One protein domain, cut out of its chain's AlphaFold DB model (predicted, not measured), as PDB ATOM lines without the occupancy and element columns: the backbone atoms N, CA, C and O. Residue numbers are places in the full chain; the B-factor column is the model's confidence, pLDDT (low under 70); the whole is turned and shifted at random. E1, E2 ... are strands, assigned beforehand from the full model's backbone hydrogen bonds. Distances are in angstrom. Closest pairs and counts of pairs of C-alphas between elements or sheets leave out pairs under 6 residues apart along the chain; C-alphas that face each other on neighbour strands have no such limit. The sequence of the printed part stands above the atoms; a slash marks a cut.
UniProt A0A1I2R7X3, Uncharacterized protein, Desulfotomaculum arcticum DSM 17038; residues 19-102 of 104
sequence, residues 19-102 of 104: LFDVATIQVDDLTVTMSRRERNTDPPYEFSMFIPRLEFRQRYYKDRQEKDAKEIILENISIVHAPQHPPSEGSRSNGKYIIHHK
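Overview. This is residues 19 to 102 of the 104 residues of an uncharacterized protein of Desulfotomaculum arcticum DSM 17038 (UniProt A0A1I2R7X3). Look for a short sheet of three strands, E2, E1 and E5, with a long two-stranded hairpin, E3 and E4, laid partly over it as the second sheet of a loose sandwich. The hairpin bends part of the way along, and its far end, with the turn at residues 63 and 64, reaches well beyond the three-stranded sheet and makes much of the length. The printed part has 84 residues with five named strands, in chain order E1, E2, E3, E4, E5, and no named helix; the class is all strand. The first sheet has the order E2, E1, E5 and is mixed, and the second, E3 and E4, is antiparallel. The whole is only just loose, close to extended, with a radius of gyration of the C-alphas of 17.7 A and spans of 60 by 27 by 19 A.

Arrangement. Begin with E1, residues 19 to 27, the inner strand of its sheet. E2, residues 30 to 39, is its antiparallel neighbour at 173 degrees and forms a hairpin with it; look at N 23 and O 34, 2.9 A apart, within hydrogen-bond range. On the other side of E1, E5, residues 96 to 101, is parallel to it at 3 degrees, with N 24 and O 97 within hydrogen-bond range at 3.3 A. Now turn to the hairpin of E3, residues 47 to 62, and E4, residues 65 to 81, antiparallel at 173 degrees; N 49 and O 79 are 2.8 A apart, and N 60 and O 68 are 2.8 A apart, both within hydrogen-bond range. E3 bends by 57 degrees at residue 52, and E4 by 52 degrees at residue 76. The two sheets form a sandwich, two sheets face to face, with strands at 28 degrees to each other. Its closest C-alphas between E1 and E3 are those of Asp 21 and Phe 47, 7.2 A apart; between E2 and E3 they are those of Met 34 and Met 49, 7.4 A apart. E2 and E4 are apart, and so are E3 and E5.

Along the chain. Find C-alpha 19 at (11.811, -18.103, -10.487); from there E1 runs 26.8 A to C-alpha 27. E2 runs back over 30.3 A. E3 begins at C-alpha 47, (11.796, -15.740, -0.309), and covers 43.9 A; E4, the longest strand with 17 residues, covers 45.6 A. E5, six residues, ends at C-alpha 101, (-7.079, -7.585, 6.265).

Size, cuts and confidence. The C-alphas of Asp 42 and Asp 63 are the two farthest apart, at 60.1 A. The printed part has no cut. The link from E4 to E5, residues 82 to 95, is long. Confidence is low, with pLDDT under 70, at residues 40 to 41 and 86 to 102, and the mean pLDDT of E5 is 47.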
ATOM      1  N   LEU A  19      12.617 -18.139 -11.696       76.00
ATOM      2  CA  LEU A  19      11.811 -18.103 -10.487       76.00
ATOM      3  C   LEU A  19      11.184 -16.716 -10.361       76.00
ATOM      4  O   LEU A  19      11.874 -15.703 -10.525       76.00
ATOM      5  N   PHE A  20       9.882 -16.683 -10.092       83.06
ATOM      6  CA  PHE A  20       9.138 -15.454  -9.867       83.06
ATOM      7  C   PHE A  20       8.323 -15.572  -8.584       83.06
ATOM      8  O   PHE A  20       7.411 -16.394  -8.506       83.06
ATOM      9  N   ASP A  21       8.657 -14.742  -7.601       84.50
ATOM     10  CA  ASP A  21       7.960 -14.660  -6.320       84.50
ATOM     11  C   ASP A  21       7.306 -13.288  -6.179       84.50
ATOM     12  O   ASP A  21       7.905 -12.269  -6.537       84.50
ATOM     13  N   VAL A  22       6.090 -13.258  -5.631       87.12
ATOM     14  CA  VAL A  22       5.387 -12.024  -5.264       87.12
ATOM     15  C   VAL A  22       4.729 -12.221  -3.905       87.12
ATOM     16  O   VAL A  22       3.899 -13.115  -3.734       87.12
ATOM     17  N   ALA A  23       5.074 -11.356  -2.956       86.31
ATOM     18  CA  ALA A  23       4.380 -11.228  -1.685       86.31
ATOM     19  C   ALA A  23       3.721  -9.853  -1.612       86.31
ATOM     20  O   ALA A  23       4.375  -8.838  -1.858       86.31
ATOM     21  N   THR A  24       2.441  -9.830  -1.246       87.94
ATOM     22  CA  THR A  24       1.678  -8.594  -1.080       87.94
ATOM     23  C   THR A  24       0.990  -8.585   0.279       87.94
ATOM     24  O   THR A  24       0.288  -9.531   0.640       87.94
ATOM     25  N   ILE A  25       1.175  -7.489   1.012       85.38
ATOM     26  CA  ILE A  25       0.415  -7.150   2.215       85.38
ATOM     27  C   ILE A  25      -0.464  -5.955   1.878       85.38
ATOM     28  O   ILE A  25       0.028  -4.953   1.358       85.38
ATOM     29  N   GLN A  26      -1.749  -6.060   2.203       86.44
ATOM     30  CA  GLN A  26      -2.685  -4.952   2.121       86.44
ATOM     31  C   GLN A  26      -3.241  -4.649   3.515       86.44
ATOM     32  O   GLN A  26      -3.827  -5.522   4.158       86.44
ATOM     33  N   VAL A  27      -3.055  -3.408   3.961       83.69
ATOM     34  CA  VAL A  27      -3.599  -2.862   5.206       83.69
ATOM     35  C   VAL A  27      -4.361  -1.601   4.844       83.69
ATOM     36  O   VAL A  27      -3.750  -0.569   4.586       83.69
ATOM     37  N   ASP A  28      -5.688  -1.689   4.811       82.62
ATOM     38  CA  ASP A  28      -6.539  -0.578   4.373       82.62
ATOM     39  C   ASP A  28      -6.157  -0.096   2.954       82.62
ATOM     40  O   ASP A  28      -6.102  -0.906   2.019       82.62
ATOM     41  N   ASP A  29      -5.834   1.191   2.807       80.00
ATOM     42  CA  ASP A  29      -5.368   1.805   1.561       80.00
ATOM     43  C   ASP A  29      -3.857   1.605   1.314       80.00
ATOM     44  O   ASP A  29      -3.338   1.948   0.247       80.00
ATOM     45  N   LEU A  30      -3.118   1.039   2.275       80.31
ATOM     46  CA  LEU A  30      -1.689   0.763   2.143       80.31
ATOM     47  C   LEU A  30      -1.461  -0.626   1.535       80.31
ATOM     48  O   LEU A  30      -1.817  -1.647   2.118       80.31
ATOM     49  N   THR A  31      -0.786  -0.675   0.385       87.44
ATOM     50  CA  THR A  31      -0.323  -1.928  -0.229       87.44
ATOM     51  C   THR A  31       1.200  -1.965  -0.278       87.44
ATOM     52  O   THR A  31       1.829  -1.119  -0.910       87.44
ATOM     53  N   VAL A  32       1.797  -2.983   0.340       83.19
ATOM     54  CA  VAL A  32       3.235  -3.268   0.277       83.19
ATOM     55  C   VAL A  32       3.434  -4.518  -0.566       83.19
ATOM     56  O   VAL A  32       2.866  -5.567  -0.269       83.19
ATOM     57  N   THR A  33       4.229  -4.417  -1.631       89.50
ATOM     58  CA  THR A  33       4.541  -5.553  -2.509       89.50
ATOM     59  C   THR A  33       6.043  -5.737  -2.626       89.50
ATOM     60  O   THR A  33       6.765  -4.801  -2.964       89.50
ATOM     61  N   MET A  34       6.500  -6.966  -2.407       87.06
ATOM     62  CA  MET A  34       7.858  -7.400  -2.703       87.06
ATOM     63  C   MET A  34       7.805  -8.427  -3.829       87.06
ATOM     64  O   MET A  34       6.977  -9.338  -3.809       87.06
ATOM     65  N   SER A  35       8.692  -8.291  -4.813       88.88
ATOM     66  CA  SER A  35       8.800  -9.255  -5.904       88.88
ATOM     67  C   SER A  35      10.251  -9.602  -6.197       88.88
ATOM     68  O   SER A  35      11.144  -8.770  -6.037       88.88
ATOM     69  N   ARG A  36      10.479 -10.845  -6.624       82.81
ATOM     70  CA  ARG A  36      11.786 -11.355  -7.040       82.81
ATOM     71  C   ARG A  36      11.652 -12.018  -8.398       82.81
ATOM     72  O   ARG A  36      10.740 -12.811  -8.614       82.81
ATOM     73  N   ARG A  37      12.599 -11.732  -9.292       85.44
ATOM     74  CA  ARG A  37      12.794 -12.462 -10.545       85.44
ATOM     75  C   ARG A  37      14.254 -12.872 -10.643       85.44
ATOM     76  O   ARG A  37      15.097 -12.014 -10.869       85.44
ATOM     77  N   GLU A  38      14.536 -14.161 -10.507       79.75
ATOM     78  CA  GLU A  38      15.909 -14.675 -10.522       79.75
ATOM     79  C   GLU A  38      16.062 -15.800 -11.546       79.75
ATOM     80  O   GLU A  38      15.131 -16.574 -11.792       79.75
ATOM     81  N   ARG A  39      17.236 -15.879 -12.176       79.06
ATOM     82  CA  ARG A  39      17.562 -16.944 -13.127       79.06
ATOM     83  C   ARG A  39      18.531 -17.928 -12.476       79.06
ATOM     84  O   ARG A  39      19.456 -17.520 -11.791       79.06
ATOM     85  N   ASN A  40      18.397 -19.214 -12.803       68.69
ATOM     86  CA  ASN A  40      19.331 -20.265 -12.366       68.69
ATOM     87  C   ASN A  40      19.323 -20.523 -10.843       68.69
ATOM     88  O   ASN A  40      20.374 -20.680 -10.226       68.69
ATOM     89  N   THR A  41      18.134 -20.585 -10.244       66.88
ATOM     90  CA  THR A  41      17.920 -20.917  -8.827       66.88
ATOM     91  C   THR A  41      17.637 -22.409  -8.658       66.88
ATOM     92  O   THR A  41      16.529 -22.813  -8.314       66.88
ATOM     93  N   ASP A  42      18.640 -23.240  -8.946       71.38
ATOM     94  CA  ASP A  42      18.604 -24.680  -8.666       71.38
ATOM     95  C   ASP A  42      19.622 -25.016  -7.557       71.38
ATOM     96  O   ASP A  42      20.830 -24.991  -7.828       71.38
ATOM     97  N   PRO A  43      19.176 -25.292  -6.313       71.94
ATOM     98  CA  PRO A  43      17.782 -25.344  -5.855       71.94
ATOM     99  C   PRO A  43      17.167 -23.943  -5.597       71.94
ATOM    100  O   PRO A  43      17.899 -22.971  -5.395       71.94
ATOM    101  N   PRO A  44      15.826 -23.805  -5.578       76.06
ATOM    102  CA  PRO A  44      15.157 -22.512  -5.397       76.06
ATOM    103  C   PRO A  44      15.375 -21.942  -3.991       76.06
ATOM    104  O   PRO A  44      15.085 -22.613  -3.006       76.06
ATOM    105  N   TYR A  45      15.865 -20.708  -3.867       81.31
ATOM    106  CA  TYR A  45      16.086 -20.077  -2.559       81.31
ATOM    107  C   TYR A  45      14.780 -19.669  -1.874       81.31
ATOM    108  O   TYR A  45      13.791 -19.341  -2.534       81.31
ATOM    109  N   GLU A  46      14.816 -19.603  -0.545       84.69
ATOM    110  CA  GLU A  46      13.754 -18.995   0.257       84.69
ATOM    111  C   GLU A  46      13.500 -17.538  -0.173       84.69
ATOM    112  O   GLU A  46      14.408 -16.828  -0.623       84.69
ATOM    113  N   PHE A  47      12.244 -17.107  -0.087       86.31
ATOM    114  CA  PHE A  47      11.796 -15.740  -0.309       86.31
ATOM    115  C   PHE A  47      10.933 -15.311   0.868       86.31
ATOM    116  O   PHE A  47       9.844 -15.852   1.061       86.31
ATOM    117  N   SER A  48      11.414 -14.333   1.628       88.44
ATOM    118  CA  SER A  48      10.777 -13.945   2.883       88.44
ATOM    119  C   SER A  48      10.728 -12.434   3.034       88.44
ATOM    120  O   SER A  48      11.715 -11.746   2.777       88.44
ATOM    121  N   MET A  49       9.572 -11.920   3.448       88.06
ATOM    122  CA  MET A  49       9.357 -10.520   3.800       88.06
ATOM    123  C   MET A  49       9.113 -10.435   5.304       88.06
ATOM    124  O   MET A  49       8.159 -11.025   5.809       88.06
ATOM    125  N   PHE A  50       9.964  -9.681   5.997       90.81
ATOM    126  CA  PHE A  50       9.854  -9.422   7.429       90.81
ATOM    127  C   PHE A  50       9.562  -7.944   7.641       90.81
ATOM    128  O   PHE A  50      10.374  -7.090   7.288       90.81
ATOM    129  N   ILE A  51       8.401  -7.647   8.214       89.25
ATOM    130  CA  ILE A  51       8.000  -6.295   8.590       89.25
ATOM    131  C   ILE A  51       7.907  -6.269  10.116       89.25
ATOM    132  O   ILE A  51       6.918  -6.750  10.674       89.25
ATOM    133  N   PRO A  52       8.928  -5.725  10.808       90.69
ATOM    134  CA  PRO A  52       8.937  -5.673  12.268       90.69
ATOM    135  C   PRO A  52       7.745  -4.891  12.820       90.69
ATOM    136  O   PRO A  52       7.154  -5.280  13.823       90.69
ATOM    137  N   ARG A  53       7.381  -3.800  12.137       91.50
ATOM    138  CA  ARG A  53       6.276  -2.929  12.516       91.50
ATOM    139  C   ARG A  53       5.680  -2.242  11.293       91.50
ATOM    140  O   ARG A  53       6.420  -1.715  10.464       91.50
ATOM    141  N   LEU A  54       4.355  -2.236  11.204       87.94
ATOM    142  CA  LEU A  54       3.583  -1.469  10.233       87.94
ATOM    143  C   LEU A  54       2.620  -0.571  11.002       87.94
ATOM    144  O   LEU A  54       1.776  -1.056  11.750       87.94
ATOM    145  N   GLU A  55       2.767   0.737  10.815       90.12
ATOM    146  CA  GLU A  55       1.902   1.744  11.424       90.12
ATOM    147  C   GLU A  55       1.137   2.480  10.332       90.12
ATOM    148  O   GLU A  55       1.730   3.081   9.436       90.12
ATOM    149  N   PHE A  56      -0.186   2.452  10.427       87.12
ATOM    150  CA  PHE A  56      -1.083   3.227   9.591       87.12
ATOM    151  C   PHE A  56      -1.904   4.145  10.489       87.12
ATOM    152  O   PHE A  56      -2.667   3.683  11.335       87.12
ATOM    153  N   ARG A  57      -1.720   5.457  10.330       89.50
ATOM    154  CA  ARG A  57      -2.409   6.485  11.113       89.50
ATOM    155  C   ARG A  57      -3.044   7.490  10.169       89.50
ATOM    156  O   ARG A  57      -2.340   8.135   9.394       89.50
ATOM    157  N   GLN A  58      -4.355   7.655  10.264       88.12
ATOM    158  CA  GLN A  58      -5.120   8.587   9.447       88.12
ATOM    159  C   GLN A  58      -5.986   9.462  10.345       88.12
ATOM    160  O   GLN A  58      -6.664   8.972  11.241       88.12
ATOM    161  N   ARG A  59      -5.959  10.775  10.110       91.88
ATOM    162  CA  ARG A  59      -6.831  11.740  10.787       91.88
ATOM    163  C   ARG A  59      -7.796  12.327   9.774       91.88
ATOM    164  O   ARG A  59      -7.380  12.721   8.684       91.88
ATOM    165  N   TYR A  60      -9.065  12.408  10.141       89.75
ATOM    166  CA  TYR A  60     -10.119  12.966   9.310       89.75
ATOM    167  C   TYR A  60     -10.532  14.323   9.865       89.75
ATOM    168  O   TYR A  60     -10.935  14.443  11.021       89.75
ATOM    169  N   TYR A  61     -10.452  15.351   9.024       93.25
ATOM    170  CA  TYR A  61     -10.820  16.717   9.381       93.25
ATOM    171  C   TYR A  61     -12.105  17.130   8.666       93.25
ATOM    172  O   TYR A  61     -12.255  16.913   7.464       93.25
ATOM    173  N   LYS A  62     -13.011  17.785   9.393       93.31
ATOM    174  CA  LYS A  62     -14.188  18.464   8.841       93.31
ATOM    175  C   LYS A  62     -14.258  19.866   9.431       93.31
ATOM    176  O   LYS A  62     -14.061  20.033  10.627       93.31
ATOM    177  N   ASP A  63     -14.482  20.876   8.594       94.62
ATOM    178  CA  ASP A  63     -14.544  22.281   9.026       94.62
ATOM    179  C   ASP A  63     -13.285  22.735   9.798       94.62
ATOM    180  O   ASP A  63     -13.350  23.519  10.740       94.62
ATOM    181  N   ARG A  64     -12.112  22.218   9.389       89.38
ATOM    182  CA  ARG A  64     -10.801  22.407  10.048       89.38
ATOM    183  C   ARG A  64     -10.722  21.880  11.489       89.38
ATOM    184  O   ARG A  64      -9.741  22.153  12.174       89.38
ATOM    185  N   GLN A  65     -11.705  21.100  11.930       90.94
ATOM    186  CA  GLN A  65     -11.702  20.400  13.210       90.94
ATOM    187  C   GLN A  65     -11.487  18.904  12.991       90.94
ATOM    188  O   GLN A  65     -11.977  18.327  12.018       90.94
ATOM    189  N   GLU A  66     -10.715  18.281  13.879       89.81
ATOM    190  CA  GLU A  66     -10.513  16.833  13.861       89.81
ATOM    191  C   GLU A  66     -11.837  16.149  14.207       89.81
ATOM    192  O   GLU A  66     -12.442  16.424  15.243       89.81
ATOM    193  N   LYS A  67     -12.323  15.320  13.285       92.50
ATOM    194  CA  LYS A  67     -13.630  14.669  13.361       92.50
ATOM    195  C   LYS A  67     -13.508  13.208  13.761       92.50
ATOM    196  O   LYS A  67     -14.403  12.706  14.434       92.50
ATOM    197  N   ASP A  68     -12.447  12.558  13.298       89.44
ATOM    198  CA  ASP A  68     -12.194  11.142  13.522       89.44
ATOM    199  C   ASP A  68     -10.705  10.824  13.329       89.44
ATOM    200  O   ASP A  68      -9.977  11.573  12.665       89.44
ATOM    201  N   ALA A  69     -10.259   9.701  13.876       89.50
ATOM    202  CA  ALA A  69      -8.912   9.189  13.709       89.50
ATOM    203  C   ALA A  69      -8.929   7.660  13.633       89.50
ATOM    204  O   ALA A  69      -9.600   6.984  14.406       89.50
ATOM    205  N   LYS A  70      -8.136   7.118  12.711       87.94
ATOM    206  CA  LYS A  70      -7.928   5.689  12.511       87.94
ATOM    207  C   LYS A  70      -6.469   5.357  12.770       87.94
ATOM    208  O   LYS A  70      -5.575   5.987  12.202       87.94
ATOM    209  N   GLU A  71      -6.235   4.354  13.603       90.25
ATOM    210  CA  GLU A  71      -4.906   3.820  13.877       90.25
ATOM    211  C   GLU A  71      -4.924   2.300  13.734       90.25
ATOM    212  O   GLU A  71      -5.741   1.611  14.341       90.25
ATOM    213  N   ILE A  72      -4.015   1.783  12.909       87.19
ATOM    214  CA  ILE A  72      -3.729   0.359  12.772       87.19
ATOM    215  C   ILE A  72      -2.235   0.187  13.015       87.19
ATOM    216  O   ILE A  72      -1.406   0.745  12.295       87.19
ATOM    217  N   ILE A  73      -1.891  -0.602  14.027       90.25
ATOM    218  CA  ILE A  73      -0.514  -0.990  14.313       90.25
ATOM    219  C   ILE A  73      -0.452  -2.508  14.236       90.25
ATOM    220  O   ILE A  73      -1.154  -3.204  14.963       90.25
ATOM    221  N   LEU A  74       0.386  -3.007  13.337       88.06
ATOM    222  CA  LEU A  74       0.693  -4.421  13.204       88.06
ATOM    223  C   LEU A  74       2.161  -4.634  13.565       88.06
ATOM    224  O   LEU A  74       3.038  -3.888  13.123       88.06
ATOM    225  N   GLU A  75       2.431  -5.673  14.341       92.50
ATOM    226  CA  GLU A  75       3.777  -6.035  14.773       92.50
ATOM    227  C   GLU A  75       4.136  -7.428  14.261       92.50
ATOM    228  O   GLU A  75       3.272  -8.297  14.138       92.50
ATOM    229  N   ASN A  76       5.424  -7.643  13.988       91.31
ATOM    230  CA  ASN A  76       5.996  -8.953  13.663       91.31
ATOM    231  C   ASN A  76       5.322  -9.666  12.472       91.31
ATOM    232  O   ASN A  76       5.056 -10.866  12.527       91.31
ATOM    233  N   ILE A  77       5.059  -8.952  11.373       89.56
ATOM    234  CA  ILE A  77       4.480  -9.567  10.172       89.56
ATOM    235  C   ILE A  77       5.584 -10.294   9.396       89.56
ATOM    236  O   ILE A  77       6.576  -9.686   8.986       89.56
ATOM    237  N   SER A  78       5.382 -11.582   9.132       90.31
ATOM    238  CA  SER A  78       6.285 -12.398   8.317       90.31
ATOM    239  C   SER A  78       5.530 -13.117   7.206       90.31
ATOM    240  O   SER A  78       4.550 -13.813   7.470       90.31
ATOM    241  N   ILE A  79       6.022 -13.008   5.975       86.94
ATOM    242  CA  ILE A  79       5.614 -13.859   4.852       86.94
ATOM    243  C   ILE A  79       6.833 -14.665   4.442       86.94
ATOM    244  O   ILE A  79       7.859 -14.070   4.127       86.94
ATOM    245  N   VAL A  80       6.721 -15.993   4.437       86.81
ATOM    246  CA  VAL A  80       7.816 -16.909   4.095       86.81
ATOM    247  C   VAL A  80       7.352 -17.850   2.994       86.81
ATOM    248  O   VAL A  80       6.364 -18.565   3.145       86.81
ATOM    249  N   HIS A  81       8.094 -17.871   1.894       83.00
ATOM    250  CA  HIS A  81       7.999 -18.883   0.857       83.00
ATOM    251  C   HIS A  81       9.306 -19.679   0.850       83.00
ATOM    252  O   HIS A  81      10.351 -19.156   0.465       83.00
ATOM    253  N   ALA A  82       9.249 -20.950   1.261       83.38
ATOM    254  CA  ALA A  82      10.402 -21.851   1.334       83.38
ATOM    255  C   ALA A  82      10.236 -23.047   0.370       83.38
ATOM    256  O   ALA A  82       9.875 -24.143   0.801       83.38
ATOM    257  N   PRO A  83      10.507 -22.887  -0.942       74.62
ATOM    258  CA  PRO A  83      10.225 -23.921  -1.945       74.62
ATOM    259  C   PRO A  83      10.955 -25.261  -1.734       74.62
ATOM    260  O   PRO A  83      10.514 -26.289  -2.249       74.62
ATOM    261  N   GLN A  84      12.076 -25.262  -1.001       75.19
ATOM    262  CA  GLN A  84      12.837 -26.477  -0.663       75.19
ATOM    263  C   GLN A  84      12.247 -27.259   0.516       75.19
ATOM    264  O   GLN A  84      12.529 -28.446   0.664       75.19
ATOM    265  N   HIS A  85      11.405 -26.615   1.320       74.69
ATOM    266  CA  HIS A  85      10.724 -27.206   2.465       74.69
ATOM    267  C   HIS A  85       9.213 -27.041   2.281       74.69
ATOM    268  O   HIS A  85       8.584 -26.296   3.035       74.69
ATOM    269  N   PRO A  86       8.617 -27.676   1.250       62.12
ATOM    270  CA  PRO A  86       7.182 -27.587   1.056       62.12
ATOM    271  C   PRO A  86       6.478 -28.128   2.309       62.12
ATOM    272  O   PRO A  86       6.933 -29.132   2.869       62.12
ATOM    273  N   PRO A  87       5.388 -27.482   2.762       58.41
ATOM    274  CA  PRO A  87       4.586 -28.013   3.852       58.41
ATOM    275  C   PRO A  87       4.155 -29.443   3.510       58.41
ATOM    276  O   PRO A  87       4.018 -29.804   2.338       58.41
ATOM    277  N   SER A  88       3.958 -30.267   4.539       57.16
ATOM    278  CA  SER A  88       3.648 -31.703   4.440       57.16
ATOM    279  C   SER A  88       2.458 -32.030   3.521       57.16
ATOM    280  O   SER A  88       2.337 -33.161   3.058       57.16
ATOM    281  N   GLU A  89       1.643 -31.034   3.175       53.22
ATOM    282  CA  GLU A  89       0.548 -31.093   2.208       53.22
ATOM    283  C   GLU A  89       0.942 -30.548   0.818       53.22
ATOM    284  O   GLU A  89       0.336 -29.625   0.292       53.22
ATOM    285  N   GLY A  90       1.976 -31.118   0.195       42.84
ATOM    286  CA  GLY A  90       2.063 -31.324  -1.263       42.84
ATOM    287  C   GLY A  90       1.981 -30.143  -2.254       42.84
ATOM    288  O   GLY A  90       2.078 -30.392  -3.457       42.84
ATOM    289  N   SER A  91       1.839 -28.879  -1.855       45.09
ATOM    290  CA  SER A  91       1.666 -27.782  -2.815       45.09
ATOM    291  C   SER A  91       3.006 -27.173  -3.241       45.09
ATOM    292  O   SER A  91       3.476 -26.180  -2.685       45.09
ATOM    293  N   ARG A  92       3.616 -27.721  -4.296       48.00
ATOM    294  CA  ARG A  92       4.559 -26.956  -5.132       48.00
ATOM    295  C   ARG A  92       3.765 -25.957  -5.978       48.00
ATOM    296  O   ARG A  92       3.544 -26.182  -7.164       48.00
ATOM    297  N   SER A  93       3.277 -24.884  -5.366       48.66
ATOM    298  CA  SER A  93       2.636 -23.784  -6.086       48.66
ATOM    299  C   SER A  93       3.636 -22.654  -6.283       48.66
ATOM    300  O   SER A  93       4.294 -22.256  -5.327       48.66
ATOM    301  N   ASN A  94       3.705 -22.092  -7.491       49.06
ATOM    302  CA  ASN A  94       4.237 -20.744  -7.689       49.06
ATOM    303  C   ASN A  94       3.439 -19.805  -6.769       49.06
ATOM    304  O   ASN A  94       2.267 -19.524  -7.028       49.06
ATOM    305  N   GLY A  95       4.023 -19.450  -5.626       47.16
ATOM    306  CA  GLY A  95       3.295 -18.880  -4.501       47.16
ATOM    307  C   GLY A  95       2.959 -17.416  -4.738       47.16
ATOM    308  O   GLY A  95       3.831 -16.555  -4.666       47.16
ATOM    309  N   LYS A  96       1.685 -17.127  -5.004       45.53
ATOM    310  CA  LYS A  96       1.122 -15.786  -4.840       45.53
ATOM    311  C   LYS A  96       0.446 -15.747  -3.474       45.53
ATOM    312  O   LYS A  96      -0.611 -16.347  -3.304       45.53
ATOM    313  N   TYR A  97       1.051 -15.051  -2.518       50.50
ATOM    314  CA  TYR A  97       0.507 -14.904  -1.167       50.50
ATOM    315  C   TYR A  97      -0.125 -13.520  -1.035       50.50
ATOM    316  O   TYR A  97       0.553 -12.507  -1.220       50.50
ATOM    317  N   ILE A  98      -1.427 -13.488  -0.751       48.75
ATOM    318  CA  ILE A  98      -2.180 -12.254  -0.527       48.75
ATOM    319  C   ILE A  98      -2.815 -12.353   0.854       48.75
ATOM    320  O   ILE A  98      -3.673 -13.204   1.082       48.75
ATOM    321  N   ILE A  99      -2.384 -11.493   1.773       51.09
ATOM    322  CA  ILE A  99      -3.039 -11.335   3.070       51.09
ATOM    323  C   ILE A  99      -4.028 -10.181   2.931       51.09
ATOM    324  O   ILE A  99      -3.622  -9.034   2.746       51.09
ATOM    325  N   HIS A 100      -5.320 -10.495   3.001       43.81
ATOM    326  CA  HIS A 100      -6.380  -9.498   3.066       43.81
ATOM    327  C   HIS A 100      -6.750  -9.260   4.526       43.81
ATOM    328  O   HIS A 100      -7.304 -10.146   5.175       43.81
ATOM    329  N   HIS A 101      -6.476  -8.059   5.028       42.88
ATOM    330  CA  HIS A 101      -7.079  -7.585   6.265       42.88
ATOM    331  C   HIS A 101      -8.164  -6.564   5.916       42.88
ATOM    332  O   HIS A 101      -7.870  -5.477   5.422       42.88
ATOM    333  N   LYS A 102      -9.425  -6.947   6.126       33.53
ATOM    334  CA  LYS A 102     -10.596  -6.076   6.009       33.53
ATOM    335  C   LYS A 102     -11.210  -5.966   7.401       33.53
ATOM    336  O   LYS A 102     -11.406  -6.997   8.038       33.53
TER     337      LYS A 102